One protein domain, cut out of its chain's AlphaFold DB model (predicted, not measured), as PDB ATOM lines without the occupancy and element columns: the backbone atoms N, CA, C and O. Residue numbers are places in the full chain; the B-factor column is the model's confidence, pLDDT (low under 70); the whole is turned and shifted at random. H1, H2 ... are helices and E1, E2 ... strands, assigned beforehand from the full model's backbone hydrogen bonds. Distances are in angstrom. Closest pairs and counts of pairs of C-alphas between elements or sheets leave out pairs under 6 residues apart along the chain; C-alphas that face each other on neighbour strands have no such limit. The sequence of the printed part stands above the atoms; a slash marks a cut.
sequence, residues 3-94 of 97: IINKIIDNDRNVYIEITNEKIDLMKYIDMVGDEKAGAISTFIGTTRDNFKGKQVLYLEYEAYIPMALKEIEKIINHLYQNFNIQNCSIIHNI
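This is residues 3 to 94 of the 97 residues of the protein "Molybdenum cofactor synthesis protein 2 large subunit" of Cavenderia fasciculata (strain SH3) (UniProt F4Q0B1). A small three-stranded sheet has a helix over each face, long H2 on one and short H1 on the other, three layers in all; from the loop joining the helices, residues 50 to 55 stick out. The 92 printed residues run E1, E2, H1, H2, E3; the sheet, ordered E1, E2, E3, is mixed, as is the class. The whole is loose, radius of gyration of the C-alphas 15.4 A, spanning 47 by 27 by 25 A.

Strand E2, residues 12 to 19, measures 22.6 A; E1, residues 3 to 9, 18.0 A, begins at C-alpha (-35.578, -21.291, 7.667); E3, residues 88 to 93, 16.8 A, ends at (-30.637, -24.237, 18.322). Helix H2, residues 65 to 82, measures 25.9 A; H1, residues 25 to 32, 11.4 A.

E1 and E2 form an antiparallel hairpin, N 12 to O 9 3.0 A; E2 and E3 are parallel, N 90 to O 15 2.8 A. E2, H1, H2, E3 make a strand-helix-strand unit, parallel neighbour strands joined through helices, with a left-handed crossover. H1 lies over E3, height 9.0 A, closest C-alphas Val 32 and Cys 88, 6.0 A. On the opposite face H2 lies over E2 and E3, height 9.6 A, closest C-alphas Ile 18 and Ile 65, 7.6 A. In H1 and H2 every O i to N i+4 pair is within hydrogen-bond range.

The farthest C-alphas, Asn 10 and Gly 53, are 49.1 A apart. The printed part has no cut; the link H1 to H2 is long. Residues 3 to 11 and 49 to 63 have pLDDT under 70.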
ATOM      1  N   ILE A   3     -34.895 -22.538   7.321       50.31
ATOM      2  CA  ILE A   3     -35.578 -21.291   7.667       50.31
ATOM      3  C   ILE A   3     -36.984 -21.395   7.090       50.31
ATOM      4  O   ILE A   3     -37.139 -21.556   5.880       50.31
ATOM      5  N   ILE A   4     -38.006 -21.312   7.943       55.97
ATOM      6  CA  ILE A   4     -39.390 -21.176   7.491       55.97
ATOM      7  C   ILE A   4     -39.868 -19.796   7.917       55.97
ATOM      8  O   ILE A   4     -40.259 -19.567   9.060       55.97
ATOM      9  N   ASN A   5     -39.854 -18.869   6.962       52.75
ATOM     10  CA  ASN A   5     -40.595 -17.623   7.099       52.75
ATOM     11  C   ASN A   5     -42.057 -17.927   6.789       52.75
ATOM     12  O   ASN A   5     -42.391 -18.259   5.649       52.75
ATOM     13  N   LYS A   6     -42.923 -17.831   7.797       58.53
ATOM     14  CA  LYS A   6     -44.361 -18.011   7.617       58.53
ATOM     15  C   LYS A   6     -45.060 -16.716   8.000       58.53
ATOM     16  O   LYS A   6     -45.303 -16.449   9.168       58.53
ATOM     17  N   ILE A   7     -45.400 -15.919   6.994       55.31
ATOM     18  CA  ILE A   7     -46.330 -14.804   7.167       55.31
ATOM     19  C   ILE A   7     -47.708 -15.441   7.361       55.31
ATOM     20  O   ILE A   7     -48.219 -16.096   6.452       55.31
ATOM     21  N   ILE A   8     -48.249 -15.358   8.579       57.34
ATOM     22  CA  ILE A   8     -49.540 -15.981   8.917       57.34
ATOM     23  C   ILE A   8     -50.697 -15.081   8.464       57.34
ATOM     24  O   ILE A   8     -51.760 -15.594   8.124       57.34
ATOM     25  N   ASP A   9     -50.480 -13.765   8.408       54.41
ATOM     26  CA  ASP A   9     -51.462 -12.786   7.944       54.41
ATOM     27  C   ASP A   9     -50.761 -11.502   7.465       54.41
ATOM     28  O   ASP A   9     -49.655 -11.207   7.918       54.41
ATOM     29  N   ASN A  10     -51.395 -10.715   6.591       57.62
ATOM     30  CA  ASN A  10     -50.805  -9.521   5.954       57.62
ATOM     31  C   ASN A  10     -50.386  -8.400   6.936       57.62
ATOM     32  O   ASN A  10     -49.739  -7.443   6.520       57.62
ATOM     33  N   ASP A  11     -50.726  -8.522   8.223       66.62
ATOM     34  CA  ASP A  11     -50.383  -7.576   9.297       66.62
ATOM     35  C   ASP A  11     -49.486  -8.180  10.399       66.62
ATOM     36  O   ASP A  11     -49.142  -7.476  11.350       66.62
ATOM     37  N   ARG A  12     -49.141  -9.479  10.335       75.75
ATOM     38  CA  ARG A  12     -48.456 -10.196  11.428       75.75
ATOM     39  C   ARG A  12     -47.284 -11.021  10.924       75.75
ATOM     40  O   ARG A  12     -47.452 -11.986  10.174       75.75
ATOM     41  N   ASN A  13     -46.100 -10.694  11.429       82.81
ATOM     42  CA  ASN A  13     -44.870 -11.383  11.075       82.81
ATOM     43  C   ASN A  13     -44.546 -12.475  12.097       82.81
ATOM     44  O   ASN A  13     -44.362 -12.205  13.288       82.81
ATOM     45  N   VAL A  14     -44.458 -13.717  11.612       87.25
ATOM     46  CA  VAL A  14     -44.043 -14.870  12.410       87.25
ATOM     47  C   VAL A  14     -42.821 -15.529  11.791       87.25
ATOM     48  O   VAL A  14     -42.808 -15.917  10.621       87.25
ATOM     49  N   TYR A  15     -41.790 -15.686  12.611       87.88
ATOM     50  CA  TYR A  15     -40.514 -16.253  12.205       87.88
ATOM     51  C   TYR A  15     -40.223 -17.510  13.010       87.88
ATOM     52  O   TYR A  15     -40.253 -17.482  14.241       87.88
ATOM     53  N   ILE A  16     -39.944 -18.615  12.316       88.38
ATOM     54  CA  ILE A  16     -39.558 -19.875  12.945       88.38
ATOM     55  C   ILE A  16     -38.259 -20.355  12.310       88.38
ATOM     56  O   ILE A  16     -38.181 -20.567  11.097       88.38
ATOM     57  N   GLU A  17     -37.241 -20.566  13.137       87.12
ATOM     58  CA  GLU A  17     -35.951 -21.071  12.683       87.12
ATOM     59  C   GLU A  17     -35.466 -22.218  13.571       87.12
ATOM     60  O   GLU A  17     -35.406 -22.108  14.796       87.12
ATOM     61  N   ILE A  18     -35.106 -23.331  12.933       86.38
ATOM     62  CA  ILE A  18     -34.384 -24.429  13.574       86.38
ATOM     63  C   ILE A  18     -33.008 -24.484  12.919       86.38
ATOM     64  O   ILE A  18     -32.875 -24.781  11.726       86.38
ATOM     65  N   THR A  19     -31.987 -24.156  13.702       84.94
ATOM     66  CA  THR A  19     -30.610 -23.986  13.234       84.94
ATOM     67  C   THR A  19     -29.645 -24.751  14.128       84.94
ATOM     68  O   THR A  19     -29.965 -25.032  15.274       84.94
ATOM     69  N   ASN A  20     -28.477 -25.105  13.607       84.56
ATOM     70  CA  ASN A  20     -27.347 -25.623  14.382       84.56
ATOM     71  C   ASN A  20     -26.234 -24.574  14.545       84.56
ATOM     72  O   ASN A  20     -25.159 -24.862  15.067       84.56
ATOM     73  N   GLU A  21     -26.490 -23.349  14.089       84.94
ATOM     74  CA  GLU A  21     -25.566 -22.231  14.190       84.94
ATOM     75  C   GLU A  21     -25.791 -21.432  15.477       84.94
ATOM     76  O   GLU A  21     -26.811 -21.536  16.167       84.94
ATOM     77  N   LYS A  22     -24.810 -20.592  15.817       85.25
ATOM     78  CA  LYS A  22     -24.941 -19.668  16.941       85.25
ATOM     79  C   LYS A  22     -26.064 -18.666  16.652       85.25
ATOM     80  O   LYS A  22     -26.072 -18.013  15.615       85.25
ATOM     81  N   ILE A  23     -26.977 -18.513  17.607       88.44
ATOM     82  CA  ILE A  23     -28.098 -17.574  17.503       88.44
ATOM     83  C   ILE A  23     -27.588 -16.143  17.729       88.44
ATOM     84  O   ILE A  23     -27.065 -15.831  18.801       88.44
ATOM     85  N   ASP A  24     -27.780 -15.274  16.733       90.31
ATOM     86  CA  ASP A  24     -27.678 -13.819  16.886       90.31
ATOM     87  C   ASP A  24     -29.018 -13.267  17.380       90.31
ATOM     88  O   ASP A  24     -29.982 -13.171  16.625       90.31
ATOM     89  N   LEU A  25     -29.093 -12.945  18.670       89.50
ATOM     90  CA  LEU A  25     -30.334 -12.517  19.305       89.50
ATOM     91  C   LEU A  25     -30.878 -11.204  18.724       89.50
ATOM     92  O   LEU A  25     -32.090 -11.082  18.549       89.50
ATOM     93  N   MET A  26     -30.000 -10.239  18.432       91.94
ATOM     94  CA  MET A  26     -30.417  -8.897  18.010       91.94
ATOM     95  C   MET A  26     -31.137  -8.945  16.667       91.94
ATOM     96  O   MET A  26     -32.197  -8.345  16.531       91.94
ATOM     97  N   LYS A  27     -30.646  -9.777  15.736       90.50
ATOM     98  CA  LYS A  27     -31.311 -10.058  14.455       90.50
ATOM     99  C   LYS A  27     -32.797 -10.389  14.642       90.50
ATOM    100  O   LYS A  27     -33.634  -9.854  13.927       90.50
ATOM    101  N   TYR A  28     -33.137 -11.265  15.589       89.62
ATOM    102  CA  TYR A  28     -34.522 -11.709  15.780       89.62
ATOM    103  C   TYR A  28     -35.376 -10.709  16.561       89.62
ATOM    104  O   TYR A  28     -36.568 -10.598  16.286       89.62
ATOM    105  N   ILE A  29     -34.777  -9.965  17.496       91.75
ATOM    106  CA  ILE A  29     -35.454  -8.862  18.190       91.75
ATOM    107  C   ILE A  29     -35.850  -7.775  17.184       91.75
ATOM    108  O   ILE A  29     -37.005  -7.353  17.167       91.75
ATOM    109  N   ASP A  30     -34.929  -7.379  16.308       90.38
ATOM    110  CA  ASP A  30     -35.177  -6.339  15.307       90.38
ATOM    111  C   ASP A  30     -36.255  -6.769  14.298       90.38
ATOM    112  O   ASP A  30     -37.075  -5.956  13.880       90.38
ATOM    113  N   MET A  31     -36.319  -8.062  13.957       87.44
ATOM    114  CA  MET A  31     -37.335  -8.612  13.048       87.44
ATOM    115  C   MET A  31     -38.770  -8.549  13.592       87.44
ATOM    116  O   MET A  31     -39.710  -8.539  12.799       87.44
ATOM    117  N   VAL A  32     -38.964  -8.548  14.915       90.50
ATOM    118  CA  VAL A  32     -40.307  -8.485  15.527       90.50
ATOM    119  C   VAL A  32     -40.705  -7.079  15.968       90.50
ATOM    120  O   VAL A  32     -41.865  -6.876  16.336       90.50
ATOM    121  N   GLY A  33     -39.777  -6.119  15.922       89.75
ATOM    122  CA  GLY A  33     -40.053  -4.716  16.210       89.75
ATOM    123  C   GLY A  33     -41.155  -4.156  15.310       89.75
ATOM    124  O   GLY A  33     -41.202  -4.433  14.113       89.75
ATOM    125  N   ASP A  34     -42.068  -3.384  15.898       88.19
ATOM    126  CA  ASP A  34     -43.206  -2.787  15.199       88.19
ATOM    127  C   ASP A  34     -43.594  -1.481  15.894       88.19
ATOM    128  O   ASP A  34     -43.666  -1.433  17.121       88.19
ATOM    129  N   GLU A  35     -43.889  -0.429  15.130       87.75
ATOM    130  CA  GLU A  35     -44.370   0.849  15.673       87.75
ATOM    131  C   GLU A  35     -45.704   0.696  16.425       87.75
ATOM    132  O   GLU A  35     -46.009   1.473  17.332       87.75
ATOM    133  N   LYS A  36     -46.490  -0.336  16.090       87.62
ATOM    134  CA  LYS A  36     -47.740  -0.690  16.777       87.62
ATOM    135  C   LYS A  36     -47.505  -1.372  18.134       87.62
ATOM    136  O   LYS A  36     -48.456  -1.523  18.902       87.62
ATOM    137  N   ALA A  37     -46.276  -1.796  18.447       87.88
ATOM    138  CA  ALA A  37     -45.933  -2.528  19.664       87.88
ATOM    139  C   ALA A  37     -44.960  -1.732  20.550       87.88
ATOM    140  O   ALA A  37     -43.803  -1.518  20.212       87.88
ATOM    141  N   GLY A  38     -45.409  -1.336  21.746       90.00
ATOM    142  CA  GLY A  38     -44.599  -0.530  22.671       90.00
ATOM    143  C   GLY A  38     -43.501  -1.288  23.432       90.00
ATOM    144  O   GLY A  38     -42.735  -0.662  24.162       90.00
ATOM    145  N   ALA A  39     -43.435  -2.619  23.321       90.56
ATOM    146  CA  ALA A  39     -42.446  -3.442  24.015       90.56
ATOM    147  C   ALA A  39     -42.239  -4.797  23.323       90.56
ATOM    148  O   ALA A  39     -43.158  -5.343  22.713       90.56
ATOM    149  N   ILE A  40     -41.046  -5.368  23.507       93.50
ATOM    150  CA  ILE A  40     -40.688  -6.728  23.092       93.50
ATOM    151  C   ILE A  40     -40.346  -7.527  24.351       93.50
ATOM    152  O   ILE A  40     -39.561  -7.078  25.185       93.50
ATOM    153  N   SER A  41     -40.940  -8.713  24.496       93.50
ATOM    154  CA  SER A  41     -40.616  -9.654  25.572       93.50
ATOM    155  C   SER A  41     -39.811 -10.817  25.009       93.50
ATOM    156  O   SER A  41     -40.237 -11.461  24.049       93.50
ATOM    157  N   THR A  42     -38.648 -11.091  25.599       93.25
ATOM    158  CA  THR A  42     -37.705 -12.098  25.101       93.25
ATOM    159  C   THR A  42     -37.431 -13.153  26.164       93.25
ATOM    160  O   THR A  42     -37.144 -12.836  27.318       93.25
ATOM    161  N   PHE A  43     -37.464 -14.420  25.757       93.50
ATOM    162  CA  PHE A  43     -37.053 -15.554  26.576       93.50
ATOM    163  C   PHE A  43     -35.841 -16.244  25.944       93.50
ATOM    164  O   PHE A  43     -35.857 -16.558  24.756       93.50
ATOM    165  N   ILE A  44     -34.797 -16.493  26.741       92.00
ATOM    166  CA  ILE A  44     -33.538 -17.085  26.275       92.00
ATOM    167  C   ILE A  44     -33.226 -18.318  27.123       92.00
ATOM    168  O   ILE A  44     -32.885 -18.212  28.303       92.00
ATOM    169  N   GLY A  45     -33.319 -19.496  26.509       88.31
ATOM    170  CA  GLY A  45     -32.848 -20.742  27.105       88.31
ATOM    171  C   GLY A  45     -31.349 -20.910  26.876       88.31
ATOM    172  O   GLY A  45     -30.909 -20.979  25.733       88.31
ATOM    173  N   THR A  46     -30.561 -20.987  27.948       84.31
ATOM    174  CA  THR A  46     -29.124 -21.297  27.885       84.31
ATOM    175  C   THR A  46     -28.838 -22.637  28.554       84.31
ATOM    176  O   THR A  46     -29.456 -22.989  29.563       84.31
ATOM    177  N   THR A  47     -27.908 -23.405  27.987       81.06
ATOM    178  CA  THR A  47     -27.466 -24.675  28.572       81.06
ATOM    179  C   THR A  47     -26.688 -24.398  29.855       81.06
ATOM    180  O   THR A  47     -25.726 -23.633  29.849       81.06
ATOM    181  N   ARG A  48     -27.101 -25.022  30.960       78.69
ATOM    182  CA  ARG A  48     -26.348 -25.001  32.221       78.69
ATOM    183  C   ARG A  48     -25.244 -26.055  32.168       78.69
ATOM    184  O   ARG A  48     -25.427 -27.115  31.579       78.69
ATOM    185  N   ASP A  49     -24.123 -25.778  32.819       67.81
ATOM    186  CA  ASP A  49     -22.943 -26.654  32.884       67.81
ATOM    187  C   ASP A  49     -23.129 -27.900  33.774       67.81
ATOM    188  O   ASP A  49     -22.269 -28.780  33.817       67.81
ATOM    189  N   ASN A  50     -24.258 -28.003  34.477       58.91
ATOM    190  CA  ASN A  50     -24.566 -29.099  35.380       58.91
ATOM    191  C   ASN A  50     -26.005 -29.604  35.189       58.91
ATOM    192  O   ASN A  50     -26.955 -28.835  35.043       58.91
ATOM    193  N   PHE A  51     -26.176 -30.927  35.230       56.62
ATOM    194  CA  PHE A  51     -27.487 -31.567  35.298       56.62
ATOM    195  C   PHE A  51     -27.428 -32.737  36.286       56.62
ATOM    196  O   PHE A  51     -26.677 -33.691  36.097       56.62
ATOM    197  N   LYS A  52     -28.205 -32.659  37.376       60.34
ATOM    198  CA  LYS A  52     -28.324 -33.714  38.410       60.34
ATOM    199  C   LYS A  52     -26.981 -34.242  38.958       60.34
ATOM    200  O   LYS A  52     -26.833 -35.439  39.191       60.34
ATOM    201  N   GLY A  53     -25.999 -33.358  39.156       60.31
ATOM    202  CA  GLY A  53     -24.703 -33.710  39.755       60.31
ATOM    203  C   GLY A  53     -23.783 -34.561  38.871       60.31
ATOM    204  O   GLY A  53     -22.790 -35.083  39.369       60.31
ATOM    205  N   LYS A  54     -24.092 -34.714  37.576       59.06
ATOM    206  CA  LYS A  54     -23.237 -35.400  36.601       59.06
ATOM    207  C   LYS A  54     -22.790 -34.418  35.521       59.06
ATOM    208  O   LYS A  54     -23.575 -33.583  35.074       59.06
ATOM    209  N   GLN A  55     -21.525 -34.524  35.124       51.47
ATOM    210  CA  GLN A  55     -20.956 -33.731  34.040       51.47
ATOM    211  C   GLN A  55     -21.556 -34.228  32.716       51.47
ATOM    212  O   GLN A  55     -21.442 -35.408  32.383       51.47
ATOM    213  N   VAL A  56     -22.266 -33.354  32.005       52.12
ATOM    214  CA  VAL A  56     -22.912 -33.684  30.728       52.12
ATOM    215  C   VAL A  56     -21.843 -33.642  29.634       52.12
ATOM    216  O   VAL A  56     -21.300 -32.577  29.364       52.12
ATOM    217  N   LEU A  57     -21.516 -34.795  29.039       56.56
ATOM    218  CA  LEU A  57     -20.506 -34.898  27.973       56.56
ATOM    219  C   LEU A  57     -21.080 -34.546  26.588       56.56
ATOM    220  O   LEU A  57     -20.381 -33.927  25.795       56.56
ATOM    221  N   TYR A  58     -22.340 -34.902  26.308       46.44
ATOM    222  CA  TYR A  58     -23.101 -34.494  25.119       46.44
ATOM    223  C   TYR A  58     -24.598 -34.808  25.307       46.44
ATOM    224  O   TYR A  58     -24.967 -35.664  26.111       46.44
ATOM    225  N   LEU A  59     -25.461 -34.092  24.582       50.50
ATOM    226  CA  LEU A  59     -26.899 -34.346  24.465       50.50
ATOM    227  C   LEU A  59     -27.183 -34.619  22.984       50.50
ATOM    228  O   LEU A  59     -27.045 -33.712  22.169       50.50
ATOM    229  N   GLU A  60     -27.556 -35.848  22.633       43.53
ATOM    230  CA  GLU A  60     -28.076 -36.151  21.296       43.53
ATOM    231  C   GLU A  60     -29.541 -35.711  21.225       43.53
ATOM    232  O   GLU A  60     -30.404 -36.239  21.929       43.53
ATOM    233  N   TYR A  61     -29.819 -34.714  20.386       52.31
ATOM    234  CA  TYR A  61     -31.173 -34.287  20.055       52.31
ATOM    235  C   TYR A  61     -31.534 -34.822  18.667       52.31
ATOM    236  O   TYR A  61     -31.287 -34.164  17.661       52.31
ATOM    237  N   GLU A  62     -32.180 -35.987  18.593       53.78
ATOM    238  CA  GLU A  62     -32.899 -36.393  17.378       53.78
ATOM    239  C   GLU A  62     -34.218 -35.607  17.292       53.78
ATOM    240  O   GLU A  62     -35.312 -36.110  17.548       53.78
ATOM    241  N   ALA A  63     -34.129 -34.312  16.995       56.41
ATOM    242  CA  ALA A  63     -35.316 -33.513  16.741       56.41
ATOM    243  C   ALA A  63     -35.880 -33.891  15.365       56.41
ATOM    244  O   ALA A  63     -35.306 -33.547  14.330       56.41
ATOM    245  N   TYR A  64     -37.038 -34.558  15.330       73.12
ATOM    246  CA  TYR A  64     -37.804 -34.692  14.092       73.12
ATOM    247  C   TYR A  64     -38.359 -33.315  13.704       73.12
ATOM    248  O   TYR A  64     -39.443 -32.910  14.137       73.12
ATOM    249  N   ILE A  65     -37.572 -32.583  12.910       77.31
ATOM    250  CA  ILE A  65     -37.801 -31.186  12.509       77.31
ATOM    251  C   ILE A  65     -39.260 -30.926  12.084       77.31
ATOM    252  O   ILE A  65     -39.845 -29.967  12.588       77.31
ATOM    253  N   PRO A  66     -39.911 -31.767  11.250       81.00
ATOM    254  CA  PRO A  66     -41.296 -31.526  10.842       81.00
ATOM    255  C   PRO A  66     -42.297 -31.514  12.007       81.00
ATOM    256  O   PRO A  66     -43.234 -30.717  12.011       81.00
ATOM    257  N   MET A  67     -42.108 -32.372  13.013       83.06
ATOM    258  CA  MET A  67     -42.972 -32.392  14.196       83.06
ATOM    259  C   MET A  67     -42.676 -31.219  15.124       83.06
ATOM    260  O   MET A  67     -43.619 -30.597  15.606       83.06
ATOM    261  N   ALA A  68     -41.401 -30.879  15.333       83.19
ATOM    262  CA  ALA A  68     -41.024 -29.711  16.128       83.19
ATOM    263  C   ALA A  68     -41.676 -28.434  15.574       83.19
ATOM    264  O   ALA A  68     -42.309 -27.690  16.318       83.19
ATOM    265  N   LEU A  69     -41.616 -28.236  14.255       84.44
ATOM    266  CA  LEU A  69     -42.282 -27.123  13.579       84.44
ATOM    267  C   LEU A  69     -43.797 -27.132  13.809       84.44
ATOM    268  O   LEU A  69     -44.367 -26.103  14.159       84.44
ATOM    269  N   LYS A  70     -44.450 -28.292  13.683       86.25
ATOM    270  CA  LYS A  70     -45.898 -28.422  13.900       86.25
ATOM    271  C   LYS A  70     -46.315 -28.064  15.329       86.25
ATOM    272  O   LYS A  70     -47.350 -27.429  15.520       86.25
ATOM    273  N   GLU A  71     -45.542 -28.465  16.334       90.00
ATOM    274  CA  GLU A  71     -45.833 -28.104  17.726       90.00
ATOM    275  C   GLU A  71     -45.565 -26.615  17.997       90.00
ATOM    276  O   GLU A  71     -46.372 -25.968  18.666       90.00
ATOM    277  N   ILE A  72     -44.507 -26.037  17.418       89.44
ATOM    278  CA  ILE A  72     -44.247 -24.590  17.489       89.44
ATOM    279  C   ILE A  72     -45.407 -23.803  16.862       89.44
ATOM    280  O   ILE A  72     -45.896 -22.845  17.461       89.44
ATOM    281  N   GLU A  73     -45.919 -24.235  15.708       88.12
ATOM    282  CA  GLU A  73     -47.090 -23.617  15.077       88.12
ATOM    283  C   GLU A  73     -48.334 -23.661  15.978       88.12
ATOM    284  O   GLU A  73     -49.069 -22.678  16.061       88.12
ATOM    285  N   LYS A  74     -48.570 -24.765  16.701       90.88
ATOM    286  CA  LYS A  74     -49.674 -24.836  17.673       90.88
ATOM    287  C   LYS A  74     -49.504 -23.829  18.807       90.88
ATOM    288  O   LYS A  74     -50.486 -23.199  19.192       90.88
ATOM    289  N   ILE A  75     -48.285 -23.666  19.325       91.56
ATOM    290  CA  ILE A  75     -47.981 -22.679  20.369       91.56
ATOM    291  C   ILE A  75     -48.261 -21.269  19.849       91.56
ATOM    292  O   ILE A  75     -48.934 -20.499  20.526       91.56
ATOM    293  N   ILE A  76     -47.817 -20.946  18.635       89.94
ATOM    294  CA  ILE A  76     -48.065 -19.644  18.005       89.94
ATOM    295  C   ILE A  76     -49.565 -19.388  17.850       89.94
ATOM    296  O   ILE A  76     -50.056 -18.335  18.254       89.94
ATOM    297  N   ASN A  77     -50.316 -20.360  17.328       89.38
ATOM    298  CA  ASN A  77     -51.766 -20.238  17.199       89.38
ATOM    299  C   ASN A  77     -52.427 -19.995  18.560       89.38
ATOM    300  O   ASN A  77     -53.293 -19.133  18.681       89.38
ATOM    301  N   HIS A  78     -51.988 -20.711  19.597       92.06
ATOM    302  CA  HIS A  78     -52.469 -20.502  20.956       92.06
ATOM    303  C   HIS A  78     -52.112 -19.106  21.488       92.06
ATOM    304  O   HIS A  78     -52.950 -18.468  22.123       92.06
ATOM    305  N   LEU A  79     -50.912 -18.591  21.199       91.12
ATOM    306  CA  LEU A  79     -50.513 -17.238  21.587       91.12
ATOM    307  C   LEU A  79     -51.430 -16.183  20.959       91.12
ATOM    308  O   LEU A  79     -51.961 -15.350  21.684       91.12
ATOM    309  N   TYR A  80     -51.688 -16.259  19.652       89.44
ATOM    310  CA  TYR A  80     -52.569 -15.310  18.959       89.44
ATOM    311  C   TYR A  80     -54.051 -15.446  19.341       89.44
ATOM    312  O   TYR A  80     -54.803 -14.484  19.213       89.44
ATOM    313  N   GLN A  81     -54.489 -16.621  19.802       91.12
ATOM    314  CA  GLN A  81     -55.855 -16.818  20.300       91.12
ATOM    315  C   GLN A  81     -56.076 -16.215  21.691       91.12
ATOM    316  O   GLN A  81     -57.186 -15.781  21.990       91.12
ATOM    317  N   ASN A  82     -55.048 -16.210  22.545       94.00
ATOM    318  CA  ASN A  82     -55.185 -15.820  23.952       94.00
ATOM    319  C   ASN A  82     -54.594 -14.442  24.268       94.00
ATOM    320  O   ASN A  82     -54.956 -13.843  25.279       94.00
ATOM    321  N   PHE A  83     -53.696 -13.929  23.424       90.12
ATOM    322  CA  PHE A  83     -52.973 -12.686  23.660       90.12
ATOM    323  C   PHE A  83     -52.972 -11.799  22.414       90.12
ATOM    324  O   PHE A  83     -52.857 -12.271  21.285       90.12
ATOM    325  N   ASN A  84     -53.041 -10.484  22.628       88.69
ATOM    326  CA  ASN A  84     -52.962  -9.492  21.557       88.69
ATOM    327  C   ASN A  84     -51.497  -9.186  21.203       88.69
ATOM    328  O   ASN A  84     -50.989  -8.105  21.499       88.69
ATOM    329  N   ILE A  85     -50.803 -10.177  20.642       89.75
ATOM    330  CA  ILE A  85     -49.426 -10.037  20.162       89.75
ATOM    331  C   ILE A  85     -49.408  -9.580  18.698       89.75
ATOM    332  O   ILE A  85     -50.274  -9.964  17.912       89.75
ATOM    333  N   GLN A  86     -48.414  -8.768  18.333       90.94
ATOM    334  CA  GLN A  86     -48.254  -8.268  16.966       90.94
ATOM    335  C   GLN A  86     -47.399  -9.242  16.143       90.94
ATOM    336  O   GLN A  86     -47.907  -9.954  15.275       90.94
ATOM    337  N   ASN A  87     -46.124  -9.367  16.511       91.12
ATOM    338  CA  ASN A  87     -45.143 -10.211  15.833       91.12
ATOM    339  C   ASN A  87     -44.535 -11.236  16.799       91.12
ATOM    340  O   ASN A  87     -44.552 -11.049  18.018       91.12
ATOM    341  N   CYS A  88     -43.998 -12.328  16.256       91.56
ATOM    342  CA  CYS A  88     -43.385 -13.394  17.042       91.56
ATOM    343  C   CYS A  88     -42.189 -14.014  16.309       91.56
ATOM    344  O   CYS A  88     -42.257 -14.296  15.115       91.56
ATOM    345  N   SER A  89     -41.103 -14.281  17.031       92.19
ATOM    346  CA  SER A  89     -39.947 -15.019  16.518       92.19
ATOM    347  C   SER A  89     -39.573 -16.146  17.475       92.19
ATOM    348  O   SER A  89     -39.346 -15.896  18.660       92.19
ATOM    349  N   ILE A  90     -39.477 -17.373  16.966       91.88
ATOM    350  CA  ILE A  90     -39.086 -18.561  17.731       91.88
ATOM    351  C   ILE A  90     -37.904 -19.223  17.035       91.88
ATOM    352  O   ILE A  90     -37.996 -19.647  15.885       91.88
ATOM    353  N   ILE A  91     -36.791 -19.324  17.757       90.88
ATOM    354  CA  ILE A  91     -35.545 -19.881  17.246       90.88
ATOM    355  C   ILE A  91     -35.097 -20.982  18.185       90.88
ATOM    356  O   ILE A  91     -35.007 -20.781  19.398       90.88
ATOM    357  N   HIS A  92     -34.818 -22.149  17.620       88.38
ATOM    358  CA  HIS A  92     -34.316 -23.285  18.369       88.38
ATOM    359  C   HIS A  92     -32.970 -23.731  17.808       88.38
ATOM    360  O   HIS A  92     -32.871 -24.104  16.638       88.38
ATOM    361  N   ASN A  93     -31.939 -23.680  18.655       86.94
ATOM    362  CA  ASN A  93     -30.637 -24.237  18.322       86.94
ATOM    363  C   ASN A  93     -30.648 -25.742  18.611       86.94
ATOM    364  O   ASN A  93     -30.875 -26.146  19.751       86.94
ATOM    365  N   ILE A  94     -30.400 -26.547  17.585       82.19
ATOM    366  CA  ILE A  94     -30.189 -27.984  17.696       82.19
ATOM    367  C   ILE A  94     -28.709 -28.289  17.495       82.19
ATOM    368  O   ILE A  94     -28.102 -27.920  16.495       82.19
TER     369      ILE A  94